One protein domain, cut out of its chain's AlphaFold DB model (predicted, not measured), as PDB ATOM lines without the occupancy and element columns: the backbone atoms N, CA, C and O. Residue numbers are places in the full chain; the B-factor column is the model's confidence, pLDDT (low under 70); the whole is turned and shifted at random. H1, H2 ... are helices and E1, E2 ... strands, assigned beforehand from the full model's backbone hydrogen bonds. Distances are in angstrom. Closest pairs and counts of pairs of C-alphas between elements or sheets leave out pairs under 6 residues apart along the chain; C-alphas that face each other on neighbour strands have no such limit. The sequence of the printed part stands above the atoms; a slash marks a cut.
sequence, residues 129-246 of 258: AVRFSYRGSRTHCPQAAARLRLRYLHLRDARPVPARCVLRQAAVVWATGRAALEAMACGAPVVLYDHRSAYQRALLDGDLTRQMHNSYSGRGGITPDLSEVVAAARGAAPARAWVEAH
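AT A GLANCE: This is residues 129 to 246 of the 258 residues of an uncharacterized protein of Mameliella alba (UniProt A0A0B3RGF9). A four-stranded parallel sheet, in the order E2, E1, E3, E4, lies between two layers of helices, with H1 and H5 over one face and H2 and H3 over the other. Beyond the sheet, E4 runs on into E5, which folds back with E6 as a small hairpin; H4 is off the sheet, and H6 packs on H3. The printed part has 118 residues, with named elements in the order E1, H1, E2, H2, E3, H3, E4, E5, E6, H4, H5, H6: six helices and six strands, class mixed. It is compact, with a radius of gyration of the C-alphas of 12.8 A and spans of 35 by 34 by 26 A.

IN THESE COORDINATES: Find C-alpha 129 at (38.296, -10.914, -2.504); from there E1 runs 13.3 A to residue 133. Next come H1, residues 141 to 147, and E2, residues 151 to 156, 16.0 A long. Then read H2, 160 to 167; E3, 172 to 175; H3, 178 to 185; E4, 190 to 192; E5, 194 to 196; and E6, 200 to 203. H4 is 208 to 213, and H5, 226 to 234, is 12.5 A long. H6, 240 to 246, ends at C-alpha 246, (19.024, -4.125, -18.344).

HOW THE PARTS SIT: Begin at E1: N 131 is 2.9 A from O 153 of E2, and N 130 is 2.9 A from O 172 of E3, both within hydrogen-bond range. Between E3 and E4, look for N 191 and O 173, 2.8 A apart. E1, H1, E2 and E3, H3, E4 are strand-helix-strand units, two parallel neighbour strands with a helix between; E2, H2, E3 is a split one, with E1 between its strands. The three crossovers are right-handed. H1 runs along the strands at a height over the sheet of 8.0 A, and H3, on the opposite face, at 7.7 A. H1 and H5 touch about perpendicular, at 77 degrees, closest at C-alphas 144 and 230, 5.3 A apart. H3 and H6 touch at a steep tilt of 62 degrees, closest at C-alphas 184 and 240, 5.1 A apart. In the hairpin of E5 and E6, antiparallel, N 203 is 2.8 A from O 194. In the six helices every O i to N i+4 pair is within hydrogen-bond range.

THE WHOLE: The C-alphas farthest apart, those of Cys 165 and Tyr 199, are 35.4 A apart. The printed part has no cut; its long link is H4 to H5, residues 214 to 225. Look for pLDDT under 70 at residues 136 to 138, 195 to 203 and 217 to 223; the mean of the printed part is 85.6.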
ATOM      1  N   ALA A 129      38.515 -10.521  -1.130       96.38
ATOM      2  CA  ALA A 129      38.296 -10.914  -2.504       96.38
ATOM      3  C   ALA A 129      37.431 -12.179  -2.539       96.38
ATOM      4  O   ALA A 129      37.672 -13.138  -1.797       96.38
ATOM      5  N   VAL A 130      36.427 -12.190  -3.411       95.50
ATOM      6  CA  VAL A 130      35.445 -13.273  -3.485       95.50
ATOM      7  C   VAL A 130      35.493 -13.931  -4.855       95.50
ATOM      8  O   VAL A 130      35.426 -13.259  -5.880       95.50
ATOM      9  N   ARG A 131      35.542 -15.260  -4.898       94.00
ATOM     10  CA  ARG A 131      35.131 -16.016  -6.087       94.00
ATOM     11  C   ARG A 131      33.672 -16.408  -5.913       94.00
ATOM     12  O   ARG A 131      33.360 -17.106  -4.952       94.00
ATOM     13  N   PHE A 132      32.791 -16.012  -6.829       93.38
ATOM     14  CA  PHE A 132      31.382 -16.404  -6.783       93.38
ATOM     15  C   PHE A 132      30.981 -17.183  -8.037       93.38
ATOM     16  O   PHE A 132      30.988 -16.661  -9.153       93.38
ATOM     17  N   SER A 133      30.655 -18.464  -7.857       89.31
ATOM     18  CA  SER A 133      30.202 -19.309  -8.957       89.31
ATOM     19  C   SER A 133      29.299 -20.447  -8.481       89.31
ATOM     20  O   SER A 133      29.577 -21.133  -7.501       89.31
ATOM     21  N   TYR A 134      28.238 -20.697  -9.246       85.38
ATOM     22  CA  TYR A 134      27.341 -21.843  -9.057       85.38
ATOM     23  C   TYR A 134      27.920 -23.171  -9.566       85.38
ATOM     24  O   TYR A 134      27.298 -24.218  -9.445       85.38
ATOM     25  N   ARG A 135      29.074 -23.127 -10.240       75.31
ATOM     26  CA  ARG A 135      29.848 -24.298 -10.664       75.31
ATOM     27  C   ARG A 135      31.328 -23.950 -10.552       75.31
ATOM     28  O   ARG A 135      31.727 -22.827 -10.861       75.31
ATOM     29  N   GLY A 136      32.130 -24.876 -10.040       62.62
ATOM     30  CA  GLY A 136      33.553 -24.655  -9.798       62.62
ATOM     31  C   GLY A 136      34.426 -25.187 -10.931       62.62
ATOM     32  O   GLY A 136      34.201 -26.290 -11.418       62.62
ATOM     33  N   SER A 137      35.463 -24.432 -11.277       64.31
ATOM     34  CA  SER A 137      36.688 -24.927 -11.906       64.31
ATOM     35  C   SER A 137      37.885 -24.438 -11.081       64.31
ATOM     36  O   SER A 137      37.729 -23.586 -10.200       64.31
ATOM     37  N   ARG A 138      39.079 -24.996 -11.318       69.69
ATOM     38  CA  ARG A 138      40.320 -24.435 -10.762       69.69
ATOM     39  C   ARG A 138      40.495 -23.007 -11.298       69.69
ATOM     40  O   ARG A 138      40.236 -22.758 -12.470       69.69
ATOM     41  N   THR A 139      40.901 -22.075 -10.438       81.62
ATOM     42  CA  THR A 139      41.100 -20.660 -10.796       81.62
ATOM     43  C   THR A 139      42.376 -20.124 -10.156       81.62
ATOM     44  O   THR A 139      42.884 -20.720  -9.205       81.62
ATOM     45  N   HIS A 140      42.853 -18.977 -10.639       89.06
ATOM     46  CA  HIS A 140      43.954 -18.233 -10.020       89.06
ATOM     47  C   HIS A 140      43.490 -17.216  -8.965       89.06
ATOM     48  O   HIS A 140      44.307 -16.463  -8.436       89.06
ATOM     49  N   CYS A 141      42.193 -17.177  -8.635       91.25
ATOM     50  CA  CYS A 141      41.631 -16.219  -7.683       91.25
ATOM     51  C   CYS A 141      42.299 -16.251  -6.290       91.25
ATOM     52  O   CYS A 141      42.568 -15.169  -5.768       91.25
ATOM     53  N   PRO A 142      42.642 -17.416  -5.691       94.38
ATOM     54  CA  PRO A 142      43.355 -17.441  -4.411       94.38
ATOM     55  C   PRO A 142      44.736 -16.772  -4.484       94.38
ATOM     56  O   PRO A 142      45.084 -15.954  -3.635       94.38
ATOM     57  N   GLN A 143      45.519 -17.076  -5.525       96.12
ATOM     58  CA  GLN A 143      46.846 -16.490  -5.730       96.12
ATOM     59  C   GLN A 143      46.757 -14.993  -6.059       96.12
ATOM     60  O   GLN A 143      47.598 -14.208  -5.617       96.12
ATOM     61  N   ALA A 144      45.733 -14.581  -6.809       95.19
ATOM     62  CA  ALA A 144      45.484 -13.178  -7.114       95.19
ATOM     63  C   ALA A 144      45.134 -12.394  -5.844       95.19
ATOM     64  O   ALA A 144      45.723 -11.343  -5.598       95.19
ATOM     65  N   ALA A 145      44.255 -12.935  -4.993       96.31
ATOM     66  CA  ALA A 145      43.911 -12.339  -3.704       96.31
ATOM     67  C   ALA A 145      45.145 -12.168  -2.805       96.31
ATOM     68  O   ALA A 145      45.348 -11.088  -2.250       96.31
ATOM     69  N   ALA A 146      46.023 -13.177  -2.743       97.19
ATOM     70  CA  ALA A 146      47.280 -13.090  -2.001       97.19
ATOM     71  C   ALA A 146      48.188 -11.955  -2.517       97.19
ATOM     72  O   ALA A 146      48.696 -11.163  -1.724       97.19
ATOM     73  N   ARG A 147      48.340 -11.807  -3.843       97.38
ATOM     74  CA  ARG A 147      49.108 -10.698  -4.452       97.38
ATOM     75  C   ARG A 147      48.500  -9.322  -4.184       97.38
ATOM     76  O   ARG A 147      49.230  -8.337  -4.113       97.38
ATOM     77  N   LEU A 148      47.180  -9.256  -4.037       95.88
ATOM     78  CA  LEU A 148      46.443  -8.039  -3.694       95.88
ATOM     79  C   LEU A 148      46.384  -7.783  -2.181       95.88
ATOM     80  O   LEU A 148      45.833  -6.766  -1.773       95.88
ATOM     81  N   ARG A 149      46.954  -8.672  -1.352       96.62
ATOM     82  CA  ARG A 149      46.883  -8.625   0.120       96.62
ATOM     83  C   ARG A 149      45.438  -8.606   0.643       96.62
ATOM     84  O   ARG A 149      45.129  -7.941   1.627       96.62
ATOM     85  N   LEU A 150      44.553  -9.351  -0.019       96.25
ATOM     86  CA  LEU A 150      43.149  -9.513   0.359       96.25
ATOM     87  C   LEU A 150      42.918 -10.906   0.950       96.25
ATOM     88  O   LEU A 150      43.501 -11.891   0.493       96.25
ATOM     89  N   ARG A 151      42.009 -11.011   1.926       96.94
ATOM     90  CA  ARG A 151      41.472 -12.315   2.340       96.94
ATOM     91  C   ARG A 151      40.711 -12.928   1.170       96.94
ATOM     92  O   ARG A 151      40.105 -12.202   0.390       96.94
ATOM     93  N   TYR A 152      40.710 -14.251   1.066       95.94
ATOM     94  CA  TYR A 152      40.036 -14.956  -0.020       95.94
ATOM     95  C   TYR A 152      38.877 -15.804   0.497       95.94
ATOM     96  O   TYR A 152      39.036 -16.554   1.459       95.94
ATOM     97  N   LEU A 153      37.734 -15.727  -0.185       95.50
ATOM     98  CA  LEU A 153      36.594 -16.608   0.040       95.50
ATOM     99  C   LEU A 153      36.023 -17.098  -1.293       95.50
ATOM    100  O   LEU A 153      35.803 -16.315  -2.216       95.50
ATOM    101  N   HIS A 154      35.730 -18.396  -1.390       93.56
ATOM    102  CA  HIS A 154      34.995 -18.960  -2.523       93.56
ATOM    103  C   HIS A 154      33.560 -19.268  -2.107       93.56
ATOM    104  O   HIS A 154      33.297 -20.224  -1.383       93.56
ATOM    105  N   LEU A 155      32.620 -18.480  -2.620       93.06
ATOM    106  CA  LEU A 155      31.195 -18.774  -2.568       93.06
ATOM    107  C   LEU A 155      30.846 -19.788  -3.661       93.06
ATOM    108  O   LEU A 155      30.402 -19.429  -4.753       93.06
ATOM    109  N   ARG A 156      31.103 -21.066  -3.388       88.50
ATOM    110  CA  ARG A 156      30.662 -22.168  -4.244       88.50
ATOM    111  C   ARG A 156      29.327 -22.688  -3.738       88.50
ATOM    112  O   ARG A 156      29.219 -23.008  -2.560       88.50
ATOM    113  N   ASP A 157      28.346 -22.785  -4.632       84.31
ATOM    114  CA  ASP A 157      27.019 -23.330  -4.310       84.31
ATOM    115  C   ASP A 157      26.405 -22.658  -3.061       84.31
ATOM    116  O   ASP A 157      25.704 -23.277  -2.264       84.31
ATOM    117  N   ALA A 158      26.698 -21.367  -2.871       90.50
ATOM    118  CA  ALA A 158      26.221 -20.601  -1.732       90.50
ATOM    119  C   ALA A 158      24.730 -20.274  -1.894       90.50
ATOM    120  O   ALA A 158      24.264 -19.932  -2.983       90.50
ATOM    121  N   ARG A 159      23.979 -20.342  -0.789       92.12
ATOM    122  CA  ARG A 159      22.584 -19.880  -0.762       92.12
ATOM    123  C   ARG A 159      22.523 -18.353  -0.966       92.12
ATOM    124  O   ARG A 159      23.431 -17.666  -0.490       92.12
ATOM    125  N   PRO A 160      21.446 -17.809  -1.569       93.44
ATOM    126  CA  PRO A 160      21.360 -16.385  -1.905       93.44
ATOM    127  C   PRO A 160      21.583 -15.431  -0.724       93.44
ATOM    128  O   PRO A 160      22.360 -14.490  -0.839       93.44
ATOM    129  N   VAL A 161      20.961 -15.685   0.436       94.81
ATOM    130  CA  VAL A 161      21.065 -14.785   1.603       94.81
ATOM    131  C   VAL A 161      22.507 -14.684   2.137       94.81
ATOM    132  O   VAL A 161      23.021 -13.568   2.194       94.81
ATOM    133  N   PRO A 162      23.207 -15.793   2.467       95.19
ATOM    134  CA  PRO A 162      24.625 -15.730   2.830       95.19
ATOM    135  C   PRO A 162      25.512 -15.116   1.744       95.19
ATOM    136  O   PRO A 162      26.405 -14.332   2.063       95.19
ATOM    137  N   ALA A 163      25.263 -15.442   0.468       95.69
ATOM    138  CA  ALA A 163      26.035 -14.890  -0.639       95.69
ATOM    139  C   ALA A 163      25.911 -13.363  -0.694       95.69
ATOM    140  O   ALA A 163      26.923 -12.671  -0.720       95.69
ATOM    141  N   ARG A 164      24.686 -12.830  -0.606       96.19
ATOM    142  CA  ARG A 164      24.416 -11.387  -0.577       96.19
ATOM    143  C   ARG A 164      25.196 -10.679   0.528       96.19
ATOM    144  O   ARG A 164      25.818  -9.658   0.263       96.19
ATOM    145  N   CYS A 165      25.189 -11.216   1.750       94.50
ATOM    146  CA  CYS A 165      25.906 -10.607   2.875       94.50
ATOM    147  C   CYS A 165      27.409 -10.476   2.600       94.50
ATOM    148  O   CYS A 165      27.992  -9.430   2.866       94.50
ATOM    149  N   VAL A 166      28.019 -11.512   2.021       95.50
ATOM    150  CA  VAL A 166      29.443 -11.511   1.665       95.50
ATOM    151  C   VAL A 166      29.736 -10.554   0.506       95.50
ATOM    152  O   VAL A 166      30.698  -9.792   0.562       95.50
ATOM    153  N   LEU A 167      28.909 -10.571  -0.542       96.00
ATOM    154  CA  LEU A 167      29.115  -9.753  -1.743       96.00
ATOM    155  C   LEU A 167      29.052  -8.254  -1.442       96.00
ATOM    156  O   LEU A 167      29.841  -7.495  -1.997       96.00
ATOM    157  N   ARG A 168      28.173  -7.832  -0.524       94.75
ATOM    158  CA  ARG A 168      28.041  -6.430  -0.087       94.75
ATOM    159  C   ARG A 168      29.320  -5.856   0.541       94.75
ATOM    160  O   ARG A 168      29.473  -4.641   0.554       94.75
ATOM    161  N   GLN A 169      30.219  -6.713   1.030       93.75
ATOM    162  CA  GLN A 169      31.464  -6.326   1.706       93.75
ATOM    163  C   GLN A 169      32.710  -6.497   0.822       93.75
ATOM    164  O   GLN A 169      33.803  -6.081   1.206       93.75
ATOM    165  N   ALA A 170      32.583  -7.153  -0.334       95.25
ATOM    166  CA  ALA A 170      33.724  -7.548  -1.147       95.25
ATOM    167  C   ALA A 170      34.439  -6.334  -1.762       95.25
ATOM    168  O   ALA A 170      33.810  -5.466  -2.366       95.25
ATOM    169  N   ALA A 171      35.771  -6.316  -1.674       95.19
ATOM    170  CA  ALA A 171      36.606  -5.368  -2.410       95.19
ATOM    171  C   ALA A 171      36.646  -5.699  -3.908       95.19
ATOM    172  O   ALA A 171      36.730  -4.806  -4.742       95.19
ATOM    173  N   VAL A 172      36.579  -6.988  -4.250       95.38
ATOM    174  CA  VAL A 172      36.470  -7.469  -5.630       95.38
ATOM    175  C   VAL A 172      35.786  -8.830  -5.660       95.38
ATOM    176  O   VAL A 172      36.007  -9.671  -4.783       95.38
ATOM    177  N   VAL A 173      34.970  -9.061  -6.684       94.81
ATOM    178  CA  VAL A 173      34.308 -10.341  -6.929       94.81
ATOM    179  C   VAL A 173      34.678 -10.850  -8.316       94.81
ATOM    180  O   VAL A 173      34.307 -10.255  -9.320       94.81
ATOM    181  N   TRP A 174      35.342 -11.999  -8.388       93.38
ATOM    182  CA  TRP A 174      35.450 -12.764  -9.627       93.38
ATOM    183  C   TRP A 174      34.200 -13.621  -9.782       93.38
ATOM    184  O   TRP A 174      34.014 -14.583  -9.029       93.38
ATOM    185  N   ALA A 175      33.348 -13.335 -10.762       91.44
ATOM    186  CA  ALA A 175      32.050 -13.997 -10.904       91.44
ATOM    187  C   ALA A 175      31.805 -14.575 -12.307       91.44
ATOM    188  O   ALA A 175      32.471 -14.198 -13.262       91.44
ATOM    189  N   THR A 176      30.884 -15.535 -12.433       86.81
ATOM    190  CA  THR A 176      30.513 -16.176 -13.720       86.81
ATOM    191  C   THR A 176      29.012 -16.319 -13.873       86.81
ATOM    192  O   THR A 176      28.340 -16.715 -12.915       86.81
ATOM    193  N   GLY A 177      28.496 -16.139 -15.088       87.19
ATOM    194  CA  GLY A 177      27.075 -16.309 -15.372       87.19
ATOM    195  C   GLY A 177      26.225 -15.381 -14.522       87.19
ATOM    196  O   GLY A 177      26.613 -14.267 -14.179       87.19
ATOM    197  N   ARG A 178      25.082 -15.907 -14.088       92.50
ATOM    198  CA  ARG A 178      24.157 -15.214 -13.191       92.50
ATOM    199  C   ARG A 178      24.806 -14.682 -11.906       92.50
ATOM    200  O   ARG A 178      24.422 -13.615 -11.445       92.50
ATOM    201  N   ALA A 179      25.818 -15.368 -11.370       93.19
ATOM    202  CA  ALA A 179      26.518 -14.927 -10.161       93.19
ATOM    203  C   ALA A 179      27.183 -13.548 -10.344       93.19
ATOM    204  O   ALA A 179      27.317 -12.789  -9.387       93.19
ATOM    205  N   ALA A 180      27.574 -13.199 -11.574       93.69
ATOM    206  CA  ALA A 180      28.104 -11.877 -11.874       93.69
ATOM    207  C   ALA A 180      27.038 -10.787 -11.793       93.69
ATOM    208  O   ALA A 180      27.287  -9.746 -11.193       93.69
ATOM    209  N   LEU A 181      25.848 -11.042 -12.336       95.69
ATOM    210  CA  LEU A 181      24.716 -10.122 -12.243       95.69
ATOM    211  C   LEU A 181      24.293  -9.895 -10.788       95.69
ATOM    212  O   LEU A 181      24.089  -8.758 -10.384       95.69
ATOM    213  N   GLU A 182      24.245 -10.952  -9.979       97.31
ATOM    214  CA  GLU A 182      23.925 -10.872  -8.545       97.31
ATOM    215  C   GLU A 182      24.990 -10.088  -7.751       97.31
ATOM    216  O   GLU A 182      24.661  -9.289  -6.871       97.31
ATOM    217  N   ALA A 183      26.274 -10.253  -8.090       96.12
ATOM    218  CA  ALA A 183      27.367  -9.489  -7.488       96.12
ATOM    219  C   ALA A 183      27.349  -8.008  -7.908       96.12
ATOM    220  O   ALA A 183      27.467  -7.127  -7.054       96.12
ATOM    221  N   MET A 184      27.133  -7.725  -9.198       96.62
ATOM    222  CA  MET A 184      26.964  -6.360  -9.710       96.62
ATOM    223  C   MET A 184      25.731  -5.692  -9.089       96.62
ATOM    224  O   MET A 184      25.769  -4.509  -8.753       96.62
ATOM    225  N   ALA A 185      24.661  -6.456  -8.857       97.56
ATOM    226  CA  ALA A 185      23.462  -5.990  -8.180       97.56
ATOM    227  C   ALA A 185      23.726  -5.594  -6.717       97.56
ATOM    228  O   ALA A 185      23.235  -4.564  -6.265       97.56
ATOM    229  N   CYS A 186      24.594  -6.320  -6.007       97.00
ATOM    230  CA  CYS A 186      25.104  -5.904  -4.693       97.00
ATOM    231  C   CYS A 186      26.023  -4.668  -4.745       97.00
ATOM    232  O   CYS A 186      26.564  -4.257  -3.718       97.00
ATOM    233  N   GLY A 187      26.261  -4.095  -5.928       95.50
ATOM    234  CA  GLY A 187      27.182  -2.984  -6.126       95.50
ATOM    235  C   GLY A 187      28.647  -3.348  -5.889       95.50
ATOM    236  O   GLY A 187      29.468  -2.449  -5.719       95.50
ATOM    237  N   ALA A 188      28.988  -4.637  -5.869       94.94
ATOM    238  CA  ALA A 188      30.368  -5.063  -5.723       94.94
ATOM    239  C   ALA A 188      31.177  -4.701  -6.984       94.94
ATOM    240  O   ALA A 188      30.629  -4.737  -8.091       94.94
ATOM    241  N   PRO A 189      32.477  -4.389  -6.861       94.44
ATOM    242  CA  PRO A 189      33.381  -4.381  -8.003       94.44
ATOM    243  C   PRO A 189      33.503  -5.798  -8.569       94.44
ATOM    244  O   PRO A 189      33.959  -6.710  -7.875       94.44
ATOM    245  N   VAL A 190      33.064  -6.004  -9.810       93.81
ATOM    246  CA  VAL A 190      33.010  -7.339 -10.422       93.81
ATOM    247  C   VAL A 190      34.033  -7.455 -11.537       93.81
ATOM    248  O   VAL A 190      34.042  -6.670 -12.479       93.81
ATOM    249  N   VAL A 191      34.847  -8.500 -11.454       91.88
ATOM    250  CA  VAL A 191      35.544  -9.063 -12.603       91.88
ATOM    251  C   VAL A 191      34.679 -10.199 -13.118       91.88
ATOM    252  O   VAL A 191      34.495 -11.221 -12.445       91.88
ATOM    253  N   LEU A 192      34.138 -10.027 -14.318       88.19
ATOM    254  CA  LEU A 192      33.599 -11.154 -15.063       88.19
ATOM    255  C   LEU A 192      34.770 -12.098 -15.287       88.19
ATOM    256  O   LEU A 192      35.801 -11.683 -15.789       88.19
ATOM    257  N   TYR A 193      34.672 -13.312 -14.764       81.88
ATOM    258  CA  TYR A 193      35.762 -14.280 -14.741       81.88
ATOM    259  C   TYR A 193      35.337 -15.477 -15.568       81.88
ATOM    260  O   TYR A 193      35.037 -16.551 -15.044       81.88
ATOM    261  N   ASP A 194      35.227 -15.250 -16.868       73.50
ATOM    262  CA  ASP A 194      34.559 -16.165 -17.777       73.50
ATOM    263  C   ASP A 194      35.532 -16.670 -18.847       73.50
ATOM    264  O   ASP A 194      36.370 -15.918 -19.330       73.50
ATOM    265  N   HIS A 195      35.495 -17.957 -19.196       65.31
ATOM    266  CA  HIS A 195      36.513 -18.563 -20.073       65.31
ATOM    267  C   HIS A 195      35.895 -19.582 -21.053       65.31
ATOM    268  O   HIS A 195      35.125 -20.445 -20.622       65.31
ATOM    269  N   ARG A 196      36.229 -19.490 -22.364       63.34
ATOM    270  CA  ARG A 196      35.781 -20.416 -23.443       63.34
ATOM    271  C   ARG A 196      36.931 -20.868 -24.388       63.34
ATOM    272  O   ARG A 196      37.244 -20.208 -25.365       63.34
ATOM    273  N   SER A 197      37.547 -22.031 -24.187       44.66
ATOM    274  CA  SER A 197      38.776 -22.505 -24.878       44.66
ATOM    275  C   SER A 197      38.554 -22.745 -26.350       44.66
ATOM    276  O   SER A 197      39.507 -22.656 -27.112       44.66
ATOM    277  N   ALA A 198      37.328 -23.085 -26.738       42.34
ATOM    278  CA  ALA A 198      37.033 -23.468 -28.106       42.34
ATOM    279  C   ALA A 198      37.024 -22.272 -29.076       42.34
ATOM    280  O   ALA A 198      37.223 -22.488 -30.265       42.34
ATOM    281  N   TYR A 199      36.788 -21.034 -28.609       47.38
ATOM    282  CA  TYR A 199      36.630 -19.882 -29.516       47.38
ATOM    283  C   TYR A 199      36.716 -18.486 -28.862       47.38
ATOM    284  O   TYR A 199      36.509 -17.492 -29.554       47.38
ATOM    285  N   GLN A 200      37.002 -18.350 -27.557       51.12
ATOM    286  CA  GLN A 200      37.057 -17.031 -26.905       51.12
ATOM    287  C   GLN A 200      38.121 -16.956 -25.801       51.12
ATOM    288  O   GLN A 200      38.164 -17.762 -24.872       51.12
ATOM    289  N   ARG A 201      38.974 -15.929 -25.861       56.59
ATOM    290  CA  ARG A 201      39.906 -15.618 -24.764       56.59
ATOM    291  C   ARG A 201      39.148 -15.380 -23.455       56.59
ATOM    292  O   ARG A 201      37.951 -15.089 -23.471       56.59
ATOM    293  N   ALA A 202      39.852 -15.517 -22.330       61.19
ATOM    294  CA  ALA A 202      39.291 -15.216 -21.022       61.19
ATOM    295  C   ALA A 202      38.685 -13.807 -21.033       61.19
ATOM    296  O   ALA A 202      39.344 -12.816 -21.350       61.19
ATOM    297  N   LEU A 203      37.400 -13.746 -20.729       66.38
ATOM    298  CA  LEU A 203      36.666 -12.519 -20.541       66.38
ATOM    299  C   LEU A 203      37.073 -11.993 -19.176       66.38
ATOM    300  O   LEU A 203      36.585 -12.495 -18.174       66.38
ATOM    301  N   LEU A 204      38.022 -11.061 -19.171       71.44
ATOM    302  CA  LEU A 204      38.506 -10.335 -17.994       71.44
ATOM    303  C   LEU A 204      38.414  -8.814 -18.182       71.44
ATOM    304  O   LEU A 204      38.899  -8.055 -17.344       71.44
ATOM    305  N   ASP A 205      37.822  -8.364 -19.289       71.00
ATOM    306  CA  ASP A 205      37.632  -6.949 -19.575       71.00
ATOM    307  C   ASP A 205      36.302  -6.406 -19.052       71.00
ATOM    308  O   ASP A 205      35.369  -7.138 -18.723       71.00
ATOM    309  N   GLY A 206      36.243  -5.076 -18.967       75.56
ATOM    310  CA  GLY A 206      35.074  -4.322 -18.525       75.56
ATOM    311  C   GLY A 206      34.044  -4.039 -19.624       75.56
ATOM    312  O   GLY A 206      33.201  -3.169 -19.425       75.56
ATOM    313  N   ASP A 207      34.096  -4.714 -20.780       85.56
ATOM    314  CA  ASP A 207      33.137  -4.498 -21.876       85.56
ATOM    315  C   ASP A 207      31.806  -5.202 -21.582       85.56
ATOM    316  O   ASP A 207      31.528  -6.297 -22.068       85.56
ATOM    317  N   LEU A 208      30.968  -4.578 -20.756       84.69
ATOM    318  CA  LEU A 208      29.699  -5.159 -20.313       84.69
ATOM    319  C   LEU A 208      28.716  -5.430 -21.462       84.69
ATOM    320  O   LEU A 208      27.949  -6.392 -21.386       84.69
ATOM    321  N   THR A 209      28.770  -4.659 -22.551       86.00
ATOM    322  CA  THR A 209      27.916  -4.857 -23.731       86.00
ATOM    323  C   THR A 209      28.201  -6.203 -24.382       86.00
ATOM    324  O   THR A 209      27.294  -7.014 -24.597       86.00
ATOM    325  N   ARG A 210      29.478  -6.500 -24.633       84.69
ATOM    326  CA  ARG A 210      29.886  -7.790 -25.203       84.69
ATOM    327  C   ARG A 210      29.572  -8.961 -24.272       84.69
ATOM    328  O   ARG A 210      29.320 -10.079 -24.722       84.69
ATOM    329  N   GLN A 211      29.585  -8.729 -22.967       82.94
ATOM    330  CA  GLN A 211      29.310  -9.750 -21.952       82.94
ATOM    331  C   GLN A 211      27.819 -10.072 -21.896       82.94
ATOM    332  O   GLN A 211      27.434 -11.242 -21.879       82.94
ATOM    333  N   MET A 212      26.986  -9.037 -21.976       86.44
ATOM    334  CA  MET A 212      25.542  -9.150 -22.115       86.44
ATOM    335  C   MET A 212      25.153  -9.907 -23.389       86.44
ATOM    336  O   MET A 212      24.343 -10.833 -23.314       86.44
ATOM    337  N   HIS A 213      25.797  -9.605 -24.523       85.75
ATOM    338  CA  HIS A 213      25.625 -10.355 -25.774       85.75
ATOM    339  C   HIS A 213      25.926 -11.854 -25.601       85.75
ATOM    340  O   HIS A 213      25.318 -12.700 -26.247       85.75
ATOM    341  N   ASN A 214      26.844 -12.207 -24.700       81.19
ATOM    342  CA  ASN A 214      27.254 -13.584 -24.419       81.19
ATOM    343  C   ASN A 214      26.525 -14.229 -23.221       81.19
ATOM    344  O   ASN A 214      26.920 -15.311 -22.766       81.19
ATOM    345  N   SER A 215      25.476 -13.589 -22.688       80.25
ATOM    346  CA  SER A 215      24.733 -14.031 -21.495       80.25
ATOM    347  C   SER A 215      25.608 -14.194 -20.242       80.25
ATOM    348  O   SER A 215      25.290 -14.972 -19.336       80.25
ATOM    349  N   TYR A 216      26.745 -13.494 -20.182       74.12
ATOM    350  CA  TYR A 216      27.735 -13.632 -19.106       74.12
ATOM    351  C   TYR A 216      28.193 -15.089 -18.903       74.12
ATOM    352  O   TYR A 216      28.579 -15.475 -17.800       74.12
ATOM    353  N   SER A 217      28.029 -15.931 -19.930       65.56
ATOM    354  CA  SER A 217      28.174 -17.377 -19.838       65.56
ATOM    355  C   SER A 217      29.463 -17.844 -20.504       65.56
ATOM    356  O   SER A 217      29.648 -17.723 -21.715       65.56
ATOM    357  N   GLY A 218      30.335 -18.472 -19.734       52.19
ATOM    358  CA  GLY A 218      31.590 -19.015 -20.227       52.19
ATOM    359  C   GLY A 218      31.710 -20.395 -19.654       52.19
ATOM    360  O   GLY A 218      31.761 -20.642 -18.448       52.19
ATOM    361  N   ARG A 219      31.618 -21.345 -20.567       51.72
ATOM    362  CA  ARG A 219      31.754 -22.747 -20.246       51.72
ATOM    363  C   ARG A 219      32.995 -23.236 -20.974       51.72
ATOM    364  O   ARG A 219      32.993 -23.303 -22.196       51.72
ATOM    365  N   GLY A 220      34.003 -23.576 -20.167       42.69
ATOM    366  CA  GLY A 220      35.174 -24.380 -20.508       42.69
ATOM    367  C   GLY A 220      36.194 -23.648 -21.360       42.69
ATOM    368  O   GLY A 220      35.973 -23.539 -22.559       42.69
ATOM    369  N   GLY A 221      37.308 -23.192 -20.754       43.34
ATOM    370  CA  GLY A 221      38.370 -22.486 -21.471       43.34
ATOM    371  C   GLY A 221      39.824 -22.462 -20.999       43.34
ATOM    372  O   GLY A 221      40.161 -23.082 -19.995       43.34
ATOM    373  N   ILE A 222      40.682 -21.752 -21.759       51.41
ATOM    374  CA  ILE A 222      42.071 -21.447 -21.365       51.41
ATOM    375  C   ILE A 222      42.002 -20.691 -20.043       51.41
ATOM    376  O   ILE A 222      41.229 -19.741 -19.896       51.41
ATOM    377  N   THR A 223      42.767 -21.157 -19.065       66.62
ATOM    378  CA  THR A 223      42.842 -20.494 -17.767       66.62
ATOM    379  C   THR A 223      43.634 -19.196 -17.953       66.62
ATOM    380  O   THR A 223      44.748 -19.287 -18.464       66.62
ATOM    381  N   PRO A 224      43.082 -18.016 -17.609       75.19
ATOM    382  CA  PRO A 224      43.814 -16.757 -17.734       75.19
ATOM    383  C   PRO A 224      45.083 -16.778 -16.893       75.19
ATOM    384  O   PRO A 224      45.107 -17.412 -15.836       75.19
ATOM    385  N   ASP A 225      46.097 -16.029 -17.302       85.88
ATOM    386  CA  ASP A 225      47.321 -15.929 -16.521       85.88
ATOM    387  C   ASP A 225      47.065 -15.176 -15.214       85.88
ATOM    388  O   ASP A 225      46.274 -14.234 -15.130       85.88
ATOM    389  N   LEU A 226      47.792 -15.544 -14.159       89.81
ATOM    390  CA  LEU A 226      47.655 -14.893 -12.856       89.81
ATOM    391  C   LEU A 226      47.878 -13.367 -12.924       89.81
ATOM    392  O   LEU A 226      47.263 -12.624 -12.158       89.81
ATOM    393  N   SER A 227      48.751 -12.881 -13.810       90.94
ATOM    394  CA  SER A 227      48.950 -11.443 -14.043       90.94
ATOM    395  C   SER A 227      47.687 -10.764 -14.578       90.94
ATOM    396  O   SER A 227      47.332  -9.698 -14.077       90.94
ATOM    397  N   GLU A 228      46.985 -11.388 -15.524       89.06
ATOM    398  CA  GLU A 228      45.734 -10.880 -16.096       89.06
ATOM    399  C   GLU A 228      44.635 -10.821 -15.031       89.06
ATOM    400  O   GLU A 228      43.950  -9.810 -14.893       89.06
ATOM    401  N   VAL A 229      44.524 -11.865 -14.203       91.00
ATOM    402  CA  VAL A 229      43.540 -11.916 -13.107       91.00
ATOM    403  C   VAL A 229      43.781 -10.805 -12.080       91.00
ATOM    404  O   VAL A 229      42.828 -10.187 -11.600       91.00
ATOM    405  N   VAL A 230      45.048 -10.528 -11.749       94.19
ATOM    406  CA  VAL A 230      45.426  -9.435 -10.837       94.19
ATOM    407  C   VAL A 230      45.160  -8.069 -11.468       94.19
ATOM    408  O   VAL A 230      44.640  -7.186 -10.788       94.19
ATOM    409  N   ALA A 231      45.499  -7.882 -12.745       92.69
ATOM    410  CA  ALA A 231      45.264  -6.627 -13.454       92.69
ATOM    411  C   ALA A 231      43.765  -6.308 -13.549       92.69
ATOM    412  O   ALA A 231      43.352  -5.212 -13.174       92.69
ATOM    413  N   ALA A 232      42.947  -7.287 -13.941       91.75
ATOM    414  CA  ALA A 232      41.496  -7.140 -14.008       91.75
ATOM    415  C   ALA A 232      40.891  -6.797 -12.641       91.75
ATOM    416  O   ALA A 232      40.049  -5.912 -12.536       91.75
ATOM    417  N   ALA A 233      41.372  -7.432 -11.568       93.44
ATOM    418  CA  ALA A 233      40.910  -7.132 -10.216       93.44
ATOM    419  C   ALA A 233      41.246  -5.707  -9.756       93.44
ATOM    420  O   ALA A 233      40.454  -5.106  -9.037       93.44
ATOM    421  N   ARG A 234      42.387  -5.145 -10.182       93.94
ATOM    422  CA  ARG A 234      42.743  -3.743  -9.898       93.94
ATOM    423  C   ARG A 234      41.872  -2.744 -10.657       93.94
ATOM    424  O   ARG A 234      41.647  -1.653 -10.151       93.94
ATOM    425  N   GLY A 235      41.414  -3.107 -11.855       92.00
ATOM    426  CA  GLY A 235      40.531  -2.280 -12.682       92.00
ATOM    427  C   GLY A 235      39.035  -2.507 -12.440       92.00
ATOM    428  O   GLY A 235      38.217  -1.871 -13.099       92.00
ATOM    429  N   ALA A 236      38.662  -3.421 -11.541       93.19
ATOM    430  CA  ALA A 236      37.269  -3.761 -11.295       93.19
ATOM    431  C   ALA A 236      36.513  -2.570 -10.697       93.19
ATOM    432  O   ALA A 236      36.952  -1.965  -9.719       93.19
ATOM    433  N   ALA A 237      35.337  -2.282 -11.247       92.62
ATOM    434  CA  ALA A 237      34.472  -1.207 -10.785       92.62
ATOM    435  C   ALA A 237      33.050  -1.725 -10.521       92.62
ATOM    436  O   ALA A 237      32.621  -2.710 -11.133       92.62
ATOM    437  N   PRO A 238      32.297  -1.091  -9.605       93.75
ATOM    438  CA  PRO A 238      30.873  -1.358  -9.447       93.75
ATOM    439  C   PRO A 238      30.106  -1.086 -10.745       93.75
ATOM    440  O   PRO A 238      30.218  -0.007 -11.318       93.75
ATOM    441  N   ALA A 239      29.265  -2.032 -11.157       95.00
ATOM    442  CA  ALA A 239      28.449  -1.930 -12.369       95.00
ATOM    443  C   ALA A 239      26.947  -2.084 -12.069       95.00
ATOM    444  O   ALA A 239      26.194  -2.682 -12.832       95.00
ATOM    445  N   ARG A 240      26.489  -1.562 -10.926       95.56
ATOM    446  CA  ARG A 240      25.084  -1.679 -10.502       95.56
ATOM    447  C   ARG A 240      24.111  -1.046 -11.500       95.56
ATOM    448  O   ARG A 240      23.138  -1.697 -11.865       95.56
ATOM    449  N   ALA A 241      24.405   0.166 -11.972       96.81
ATOM    450  CA  ALA A 241      23.549   0.891 -12.914       96.81
ATOM    451  C   ALA A 241      23.283   0.092 -14.205       96.81
ATOM    452  O   ALA A 241      22.195   0.156 -14.768       96.81
ATOM    453  N   TRP A 242      24.247  -0.730 -14.635       96.06
ATOM    454  CA  TRP A 242      24.077  -1.643 -15.765       96.06
ATOM    455  C   TRP A 242      23.004  -2.710 -15.500       96.06
ATOM    456  O   TRP A 242      22.168  -2.995 -16.353       96.06
ATOM    457  N   VAL A 243      22.994  -3.287 -14.294       97.12
ATOM    458  CA  VAL A 243      21.971  -4.263 -13.888       97.12
ATOM    459  C   VAL A 243      20.604  -3.589 -13.760       97.12
ATOM    460  O   VAL A 243      19.604  -4.164 -14.175       97.12
ATOM    461  N   GLU A 244      20.550  -2.366 -13.240       97.25
ATOM    462  CA  GLU A 244      19.304  -1.596 -13.135       97.25
ATOM    463  C   GLU A 244      18.698  -1.302 -14.511       97.25
ATOM    464  O   GLU A 244      17.502  -1.495 -14.708       97.25
ATOM    465  N   ALA A 245      19.529  -0.922 -15.483       97.31
ATOM    466  CA  ALA A 245      19.081  -0.591 -16.831       97.31
ATOM    467  C   ALA A 245      18.608  -1.807 -17.648       97.31
ATOM    468  O   ALA A 245      17.727  -1.669 -18.495       97.31
ATOM    469  N   HIS A 246      19.197  -2.988 -17.429       96.81
ATOM    470  CA  HIS A 246      19.024  -4.125 -18.344       96.81
ATOM    471  C   HIS A 246      18.463  -5.395 -17.708       96.81
ATOM    472  O   HIS A 246      18.089  -6.309 -18.437       96.81
TER     473      HIS A 246